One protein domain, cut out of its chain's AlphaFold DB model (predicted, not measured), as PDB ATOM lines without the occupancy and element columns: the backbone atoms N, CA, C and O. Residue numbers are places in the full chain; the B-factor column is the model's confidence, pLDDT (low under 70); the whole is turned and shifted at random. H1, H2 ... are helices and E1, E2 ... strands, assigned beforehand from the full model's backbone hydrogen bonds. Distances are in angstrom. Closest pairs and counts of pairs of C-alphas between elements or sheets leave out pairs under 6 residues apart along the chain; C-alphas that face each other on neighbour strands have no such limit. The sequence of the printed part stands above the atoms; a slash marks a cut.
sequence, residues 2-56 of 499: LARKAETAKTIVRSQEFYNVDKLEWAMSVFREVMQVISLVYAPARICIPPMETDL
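This is residues 2 to 56 of the 499 residues of a protein of Candidatus Scalindua japonica (UniProt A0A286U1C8). A small two-stranded hairpin, E1 and E2, packs with E1 beside residues 31 to 40 of one long helix, H3, the backbone of an elongated model. A second helix, H1, folds back against H3 at 39 degrees, and the short H2 forms the turn between them at the end away from the hairpin. The printed part has 55 residues with three named helices and two named strands, in the order H1, H2, H3, E1, E2; the sheet has the order E1 - E2 and is antiparallel, and the class is mostly helix. It is only just compact, close to loose, with a radius of gyration of the C-alphas of 12.0 A, and the C-alphas span 36 by 21 by 15 A.

E1 is residues 46 to 48, 6.5 A from first to last C-alpha, and E2 is residues 53 to 55, 6.6 A long, ending at C-alpha 55 at (-0.417, -33.194, -33.706). H3, residues 21 to 41, is 30.7 A long and runs from C-alpha 21 at (6.420, -28.221, -5.979) to C-alpha 41 at (12.869, -35.980, -34.985). H1, residues 2 to 13, is 16.3 A long and begins at C-alpha 2 at (18.629, -35.246, -21.437). H2, residues 16 to 19, is 5.9 A long.

E1 and E2 form a hairpin and are antiparallel, with 178 degrees between their directions. The C-alphas of Ile 47 and Thr 54 face each other at 4.5 A, and N 46 and O 55, at 2.8 A, and N 48 and O 53, at 2.9 A, are within hydrogen-bond range. H3 and E1 come closest at the C-alphas of Ser 39 and Arg 46, 5.0 A apart. E2 is apart from H3. H1 and H3 touch, closest at the C-alphas of Ala 9 and Ala 27, 4.3 A apart. They run opposite ways at a steep tilt of 39 degrees. H2 and H3 only just touch, only at the corner by their link, with 3 pairs of C-alphas within 8 A, the closest being those of Phe 18 and Leu 24 at 5.5 A; H3 does so with residues 23 to 24 alone. H1 and H2 are close but not clearly touching, with the C-alphas of Ile 12 and Phe 18 5.4 A apart. H1 and H2 are apart from both strands. In H1 and H3 every O i to N i+4 pair is within hydrogen-bond range; H2 is too short for such a pair.

The two C-alphas farthest apart are those of Gln 16 and Pro 44, at 37.0 A. The printed part has no cut, and the four links, H1 to H2, H2 to H3, H3 to E1 and E1 to E2, are tight. The mean pLDDT of the printed part is 92.5, and residues 50 to 51, between E1 and E2, are under 70.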
ATOM      1  N   LEU A   2      20.089 -35.304 -21.613       94.94
ATOM      2  CA  LEU A   2      18.629 -35.246 -21.437       94.94
ATOM      3  C   LEU A   2      17.987 -36.563 -20.965       94.94
ATOM      4  O   LEU A   2      17.216 -36.535 -20.018       94.94
ATOM      5  N   ALA A   3      18.387 -37.719 -21.509       95.06
ATOM      6  CA  ALA A   3      17.887 -39.022 -21.044       95.06
ATOM      7  C   ALA A   3      18.101 -39.246 -19.531       95.06
ATOM      8  O   ALA A   3      17.198 -39.687 -18.831       95.06
ATOM      9  N   ARG A   4      19.264 -38.847 -18.989       97.19
ATOM     10  CA  ARG A   4      19.526 -38.925 -17.541       97.19
ATOM     11  C   ARG A   4      18.611 -37.994 -16.746       97.19
ATOM     12  O   ARG A   4      18.118 -38.399 -15.701       97.19
ATOM     13  N   LYS A   5      18.380 -36.763 -17.232       97.81
ATOM     14  CA  LYS A   5      17.406 -35.852 -16.610       97.81
ATOM     15  C   LYS A   5      16.011 -36.481 -16.614       97.81
ATOM     16  O   LYS A   5      15.331 -36.396 -15.603       97.81
ATOM     17  N   ALA A   6      15.612 -37.116 -17.718       96.69
ATOM     18  CA  ALA A   6      14.314 -37.769 -17.847       96.69
ATOM     19  C   ALA A   6      14.145 -38.899 -16.824       96.69
ATOM     20  O   ALA A   6      13.119 -38.955 -16.159       96.69
ATOM     21  N   GLU A   7      15.162 -39.745 -16.619       97.50
ATOM     22  CA  GLU A   7      15.138 -40.745 -15.542       97.50
ATOM     23  C   GLU A   7      14.985 -40.103 -14.159       97.50
ATOM     24  O   GLU A   7      14.142 -40.528 -13.376       97.50
ATOM     25  N   THR A   8      15.730 -39.031 -13.868       98.12
ATOM     26  CA  THR A   8      15.576 -38.292 -12.605       98.12
ATOM     27  C   THR A   8      14.172 -37.700 -12.451       98.12
ATOM     28  O   THR A   8      13.583 -37.821 -11.383       98.12
ATOM     29  N   ALA A   9      13.610 -37.110 -13.506       97.38
ATOM     30  CA  ALA A   9      12.260 -36.557 -13.505       97.38
ATOM     31  C   ALA A   9      11.205 -37.642 -13.242       97.38
ATOM     32  O   ALA A   9      10.339 -37.454 -12.392       97.38
ATOM     33  N   LYS A  10      11.322 -38.815 -13.885       96.81
ATOM     34  CA  LYS A  10      10.451 -39.968 -13.605       96.81
ATOM     35  C   LYS A  10      10.541 -40.406 -12.144       96.81
ATOM     36  O   LYS A  10       9.509 -40.676 -11.542       96.81
ATOM     37  N   THR A  11      11.743 -40.456 -11.572       97.62
ATOM     38  CA  THR A  11      11.934 -40.799 -10.155       97.62
ATOM     39  C   THR A  11      11.286 -39.773  -9.229       97.62
ATOM     40  O   THR A  11      10.597 -40.168  -8.296       97.62
ATOM     41  N   ILE A  12      11.453 -38.471  -9.492       97.75
ATOM     42  CA  ILE A  12      10.823 -37.407  -8.694       97.75
ATOM     43  C   ILE A  12       9.309 -37.601  -8.677       97.75
ATOM     44  O   ILE A  12       8.720 -37.703  -7.606       97.75
ATOM     45  N   VAL A  13       8.703 -37.724  -9.857       96.00
ATOM     46  CA  VAL A  13       7.245 -37.765 -10.016       96.00
ATOM     47  C   VAL A  13       6.618 -39.044  -9.442       96.00
ATOM     48  O   VAL A  13       5.448 -39.044  -9.081       96.00
ATOM     49  N   ARG A  14       7.399 -40.120  -9.308       96.75
ATOM     50  CA  ARG A  14       6.984 -41.405  -8.716       96.75
ATOM     51  C   ARG A  14       7.384 -41.578  -7.250       96.75
ATOM     52  O   ARG A  14       7.261 -42.667  -6.705       96.75
ATOM     53  N   SER A  15       7.934 -40.547  -6.616       97.00
ATOM     54  CA  SER A  15       8.428 -40.621  -5.240       97.00
ATOM     55  C   SER A  15       7.841 -39.508  -4.390       97.00
ATOM     56  O   SER A  15       7.246 -38.569  -4.903       97.00
ATOM     57  N   GLN A  16       8.089 -39.553  -3.085       96.88
ATOM     58  CA  GLN A  16       7.669 -38.491  -2.167       96.88
ATOM     59  C   GLN A  16       8.283 -37.116  -2.504       96.88
ATOM     60  O   GLN A  16       7.783 -36.093  -2.045       96.88
ATOM     61  N   GLU A  17       9.321 -37.050  -3.354       97.50
ATOM     62  CA  GLU A  17       9.812 -35.772  -3.888       97.50
ATOM     63  C   GLU A  17       8.790 -35.055  -4.779       97.50
ATOM     64  O   GLU A  17       8.900 -33.840  -4.942       97.50
ATOM     65  N   PHE A  18       7.792 -35.776  -5.301       96.81
ATOM     66  CA  PHE A  18       6.632 -35.229  -5.998       96.81
ATOM     67  C   PHE A  18       5.984 -34.090  -5.211       96.81
ATOM     68  O   PHE A  18       5.641 -33.081  -5.805       96.81
ATOM     69  N   TYR A  19       5.890 -34.202  -3.881       95.88
ATOM     70  CA  TYR A  19       5.251 -33.198  -3.025       95.88
ATOM     71  C   TYR A  19       6.098 -31.930  -2.812       95.88
ATOM     72  O   TYR A  19       5.631 -30.957  -2.217       95.88
ATOM     73  N   ASN A  20       7.321 -31.874  -3.349       95.25
ATOM     74  CA  ASN A  20       8.079 -30.635  -3.481       95.25
ATOM     75  C   ASN A  20       7.745 -29.970  -4.827       95.25
ATOM     76  O   ASN A  20       8.225 -30.393  -5.878       95.25
ATOM     77  N   VAL A  21       6.941 -28.902  -4.780       92.94
ATOM     78  CA  VAL A  21       6.420 -28.221  -5.979       92.94
ATOM     79  C   VAL A  21       7.513 -27.777  -6.955       92.94
ATOM     80  O   VAL A  21       7.359 -27.981  -8.153       92.94
ATOM     81  N   ASP A  22       8.644 -27.255  -6.472       93.50
ATOM     82  CA  ASP A  22       9.718 -26.771  -7.346       93.50
ATOM     83  C   ASP A  22      10.429 -27.944  -8.057       93.50
ATOM     84  O   ASP A  22      10.819 -27.842  -9.224       93.50
ATOM     85  N   LYS A  23      10.568 -29.095  -7.380       96.31
ATOM     86  CA  LYS A  23      11.095 -30.326  -7.996       96.31
ATOM     87  C   LYS A  23      10.130 -30.909  -9.020       96.31
ATOM     88  O   LYS A  23      10.576 -31.354 -10.079       96.31
ATOM     89  N   LEU A  24       8.833 -30.905  -8.721       95.06
ATOM     90  CA  LEU A  24       7.811 -31.351  -9.658       95.06
ATOM     91  C   LEU A  24       7.781 -30.447 -10.895       95.06
ATOM     92  O   LEU A  24       7.864 -30.957 -12.007       95.06
ATOM     93  N   GLU A  25       7.777 -29.123 -10.733       92.81
ATOM     94  CA  GLU A  25       7.873 -28.168 -11.846       92.81
ATOM     95  C   GLU A  25       9.111 -28.419 -12.715       92.81
ATOM     96  O   GLU A  25       9.017 -28.444 -13.947       92.81
ATOM     97  N   TRP A  26      10.266 -28.665 -12.087       95.56
ATOM     98  CA  TRP A  26      11.481 -29.049 -12.802       95.56
ATOM     99  C   TRP A  26      11.291 -30.349 -13.592       95.56
ATOM    100  O   TRP A  26      11.626 -30.395 -14.776       95.56
ATOM    101  N   ALA A  27      10.720 -31.388 -12.979       95.62
ATOM    102  CA  ALA A  27      10.472 -32.669 -13.637       95.62
ATOM    103  C   ALA A  27       9.511 -32.526 -14.830       95.62
ATOM    104  O   ALA A  27       9.788 -33.049 -15.912       95.62
ATOM    105  N   MET A  28       8.440 -31.742 -14.678       93.12
ATOM    106  CA  MET A  28       7.505 -31.430 -15.761       93.12
ATOM    107  C   MET A  28       8.185 -30.659 -16.899       93.12
ATOM    108  O   MET A  28       7.936 -30.933 -18.072       93.12
ATOM    109  N   SER A  29       9.084 -29.728 -16.572       93.12
ATOM    110  CA  SER A  29       9.892 -29.012 -17.566       93.12
ATOM    111  C   SER A  29      10.808 -29.956 -18.347       93.12
ATOM    112  O   SER A  29      10.897 -29.861 -19.569       93.12
ATOM    113  N   VAL A  30      11.419 -30.933 -17.668       95.62
ATOM    114  CA  VAL A  30      12.220 -31.974 -18.324       95.62
ATOM    115  C   VAL A  30      11.367 -32.829 -19.261       95.62
ATOM    116  O   VAL A  30      11.812 -33.112 -20.369       95.62
ATOM    117  N   PHE A  31      10.152 -33.225 -18.870       94.12
ATOM    118  CA  PHE A  31       9.260 -33.963 -19.772       94.12
ATOM    119  C   PHE A  31       8.916 -33.158 -21.029       94.12
ATOM    120  O   PHE A  31       8.982 -33.708 -22.128       94.12
ATOM    121  N   ARG A  32       8.655 -31.852 -20.897       92.69
ATOM    122  CA  ARG A  32       8.464 -30.957 -22.050       92.69
ATOM    123  C   ARG A  32       9.714 -30.859 -22.930       92.69
ATOM    124  O   ARG A  32       9.591 -30.982 -24.142       92.69
ATOM    125  N   GLU A  33      10.906 -30.710 -22.344       94.56
ATOM    126  CA  GLU A  33      12.191 -30.690 -23.074       94.56
ATOM    127  C   GLU A  33      12.393 -31.998 -23.865       94.56
ATOM    128  O   GLU A  33      12.779 -31.973 -25.033       94.56
ATOM    129  N   VAL A  34      12.079 -33.152 -23.262       94.75
ATOM    130  CA  VAL A  34      12.133 -34.460 -23.939       94.75
ATOM    131  C   VAL A  34      11.157 -34.513 -25.111       94.75
ATOM    132  O   VAL A  34      11.563 -34.881 -26.211       94.75
ATOM    133  N   MET A  35       9.896 -34.129 -24.904       93.31
ATOM    134  CA  MET A  35       8.884 -34.174 -25.961       93.31
ATOM    135  C   MET A  35       9.180 -33.200 -27.108       93.31
ATOM    136  O   MET A  35       8.957 -33.540 -28.268       93.31
ATOM    137  N   GLN A  36       9.771 -32.038 -26.821       93.38
ATOM    138  CA  GLN A  36      10.269 -31.119 -27.849       93.38
ATOM    139  C   GLN A  36      11.373 -31.761 -28.696       93.38
ATOM    140  O   GLN A  36      11.335 -31.664 -29.918       93.38
ATOM    141  N   VAL A  37      12.329 -32.459 -28.073       94.19
ATOM    142  CA  VAL A  37      13.383 -33.173 -28.813       94.19
ATOM    143  C   VAL A  37      12.808 -34.304 -29.661       94.19
ATOM    144  O   VAL A  37      13.227 -34.460 -30.804       94.19
ATOM    145  N   ILE A  38      11.834 -35.061 -29.147       93.00
ATOM    146  CA  ILE A  38      11.134 -36.081 -29.942       93.00
ATOM    147  C   ILE A  38      10.421 -35.412 -31.126       93.00
ATOM    148  O   ILE A  38      10.608 -35.836 -32.261       93.00
ATOM    149  N   SER A  39       9.699 -34.313 -30.899       94.69
ATOM    150  CA  SER A  39       9.009 -33.563 -31.961       94.69
ATOM    151  C   SER A  39       9.957 -33.092 -33.071       94.69
ATOM    152  O   SER A  39       9.586 -33.096 -34.237       94.69
ATOM    153  N   LEU A  40      11.209 -32.738 -32.749       94.56
ATOM    154  CA  LEU A  40      12.210 -32.371 -33.764       94.56
ATOM    155  C   LEU A  40      12.589 -33.539 -34.686       94.56
ATOM    156  O   LEU A  40      12.881 -33.307 -35.856       94.56
ATOM    157  N   VAL A  41      12.595 -34.776 -34.178       94.19
ATOM    158  CA  VAL A  41      12.869 -35.980 -34.985       94.19
ATOM    159  C   VAL A  41      11.705 -36.271 -35.933       94.19
ATOM    160  O   VAL A  41      11.926 -36.663 -37.077       94.19
ATOM    161  N   TYR A  42      10.484 -36.017 -35.469       94.81
ATOM    162  CA  TYR A  42       9.236 -36.271 -36.188       94.81
ATOM    163  C   TYR A  42       8.667 -35.031 -36.890       94.81
ATOM    164  O   TYR A  42       7.493 -35.007 -37.252       94.81
ATOM    165  N   ALA A  43       9.473 -33.984 -37.084       93.25
ATOM    166  CA  ALA A  43       8.996 -32.724 -37.642       93.25
ATOM    167  C   ALA A  43       8.277 -32.941 -38.995       93.25
ATOM    168  O   ALA A  43       8.783 -33.697 -39.831       93.25
ATOM    169  N   PRO A  44       7.132 -32.268 -39.243       93.75
ATOM    170  CA  PRO A  44       6.533 -31.187 -38.450       93.75
ATOM    171  C   PRO A  44       5.640 -31.620 -37.270       93.75
ATOM    172  O   PRO A  44       5.027 -30.740 -36.660       93.75
ATOM    173  N   ALA A  45       5.560 -32.913 -36.931       93.69
ATOM    174  CA  ALA A  45       4.732 -33.374 -35.820       93.69
ATOM    175  C   ALA A  45       5.126 -32.718 -34.492       93.69
ATOM    176  O   ALA A  45       6.302 -32.465 -34.211       93.69
ATOM    177  N   ARG A  46       4.126 -32.473 -33.647       92.31
ATOM    178  CA  ARG A  46       4.292 -31.937 -32.297       92.31
ATOM    179  C   ARG A  46       3.714 -32.913 -31.299       92.31
ATOM    180  O   ARG A  46       2.540 -33.258 -31.358       92.31
ATOM    181  N   ILE A  47       4.550 -33.333 -30.366       89.69
ATOM    182  CA  ILE A  47       4.186 -34.225 -29.277       89.69
ATOM    183  C   ILE A  47       4.393 -33.431 -27.995       89.69
ATOM    184  O   ILE A  47       5.453 -32.841 -27.784       89.69
ATOM    185  N   CYS A  48       3.376 -33.399 -27.146       85.25
ATOM    186  CA  CYS A  48       3.362 -32.650 -25.899       85.25
ATOM    187  C   CYS A  48       2.987 -33.581 -24.748       85.25
ATOM    188  O   CYS A  48       2.205 -34.509 -24.924       85.25
ATOM    189  N   ILE A  49       3.539 -33.332 -23.557       80.69
ATOM    190  CA  ILE A  49       3.062 -33.932 -22.307       80.69
ATOM    191  C   ILE A  49       3.292 -32.956 -21.143       80.69
ATOM    192  O   ILE A  49       4.376 -32.364 -21.060       80.69
ATOM    193  N   PRO A  50       2.371 -32.853 -20.169       66.12
ATOM    194  CA  PRO A  50       0.921 -33.070 -20.213       66.12
ATOM    195  C   PRO A  50       0.114 -31.757 -20.418       66.12
ATOM    196  O   PRO A  50       0.596 -30.691 -20.021       66.12
ATOM    197  N   PRO A  51      -1.127 -31.821 -20.953       63.47
ATOM    198  CA  PRO A  51      -1.817 -33.034 -21.408       63.47
ATOM    199  C   PRO A  51      -1.080 -33.702 -22.574       63.47
ATOM    200  O   PRO A  51      -0.267 -33.067 -23.247       63.47
ATOM    201  N   MET A  52      -1.252 -35.023 -22.714       70.75
ATOM    202  CA  MET A  52      -0.643 -35.734 -23.834       70.75
ATOM    203  C   MET A  52      -1.414 -35.377 -25.096       70.75
ATOM    204  O   MET A  52      -2.529 -35.850 -25.296       70.75
ATOM    205  N   GLU A  53      -0.808 -34.548 -25.931       80.19
ATOM    206  CA  GLU A  53      -1.368 -34.132 -27.209       80.19
ATOM    207  C   GLU A  53      -0.362 -34.445 -28.303       80.19
ATOM    208  O   GLU A  53       0.850 -34.293 -28.130       80.19
ATOM    209  N   THR A  54      -0.859 -34.959 -29.419       85.75
ATOM    210  CA  THR A  54      -0.035 -35.286 -30.577       85.75
ATOM    211  C   THR A  54      -0.712 -34.731 -31.811       85.75
ATOM    212  O   THR A  54      -1.797 -35.164 -32.189       85.75
ATOM    213  N   ASP A  55      -0.054 -33.755 -32.418       91.06
ATOM    214  CA  ASP A  55      -0.417 -33.194 -33.706       91.06
ATOM    215  C   ASP A  55       0.541 -33.770 -34.746       91.06
ATOM    216  O   ASP A  55       1.730 -33.448 -34.753       91.06
ATOM    217  N   LEU A  56       0.033 -34.656 -35.599       92.56
ATOM    218  CA  LEU A  56       0.803 -35.256 -36.689       92.56
ATOM    219  C   LEU A  56       0.812 -34.382 -37.958       92.56
ATOM    220  O   LEU A  56       1.382 -34.789 -38.962       92.56
TER     221      LEU A  56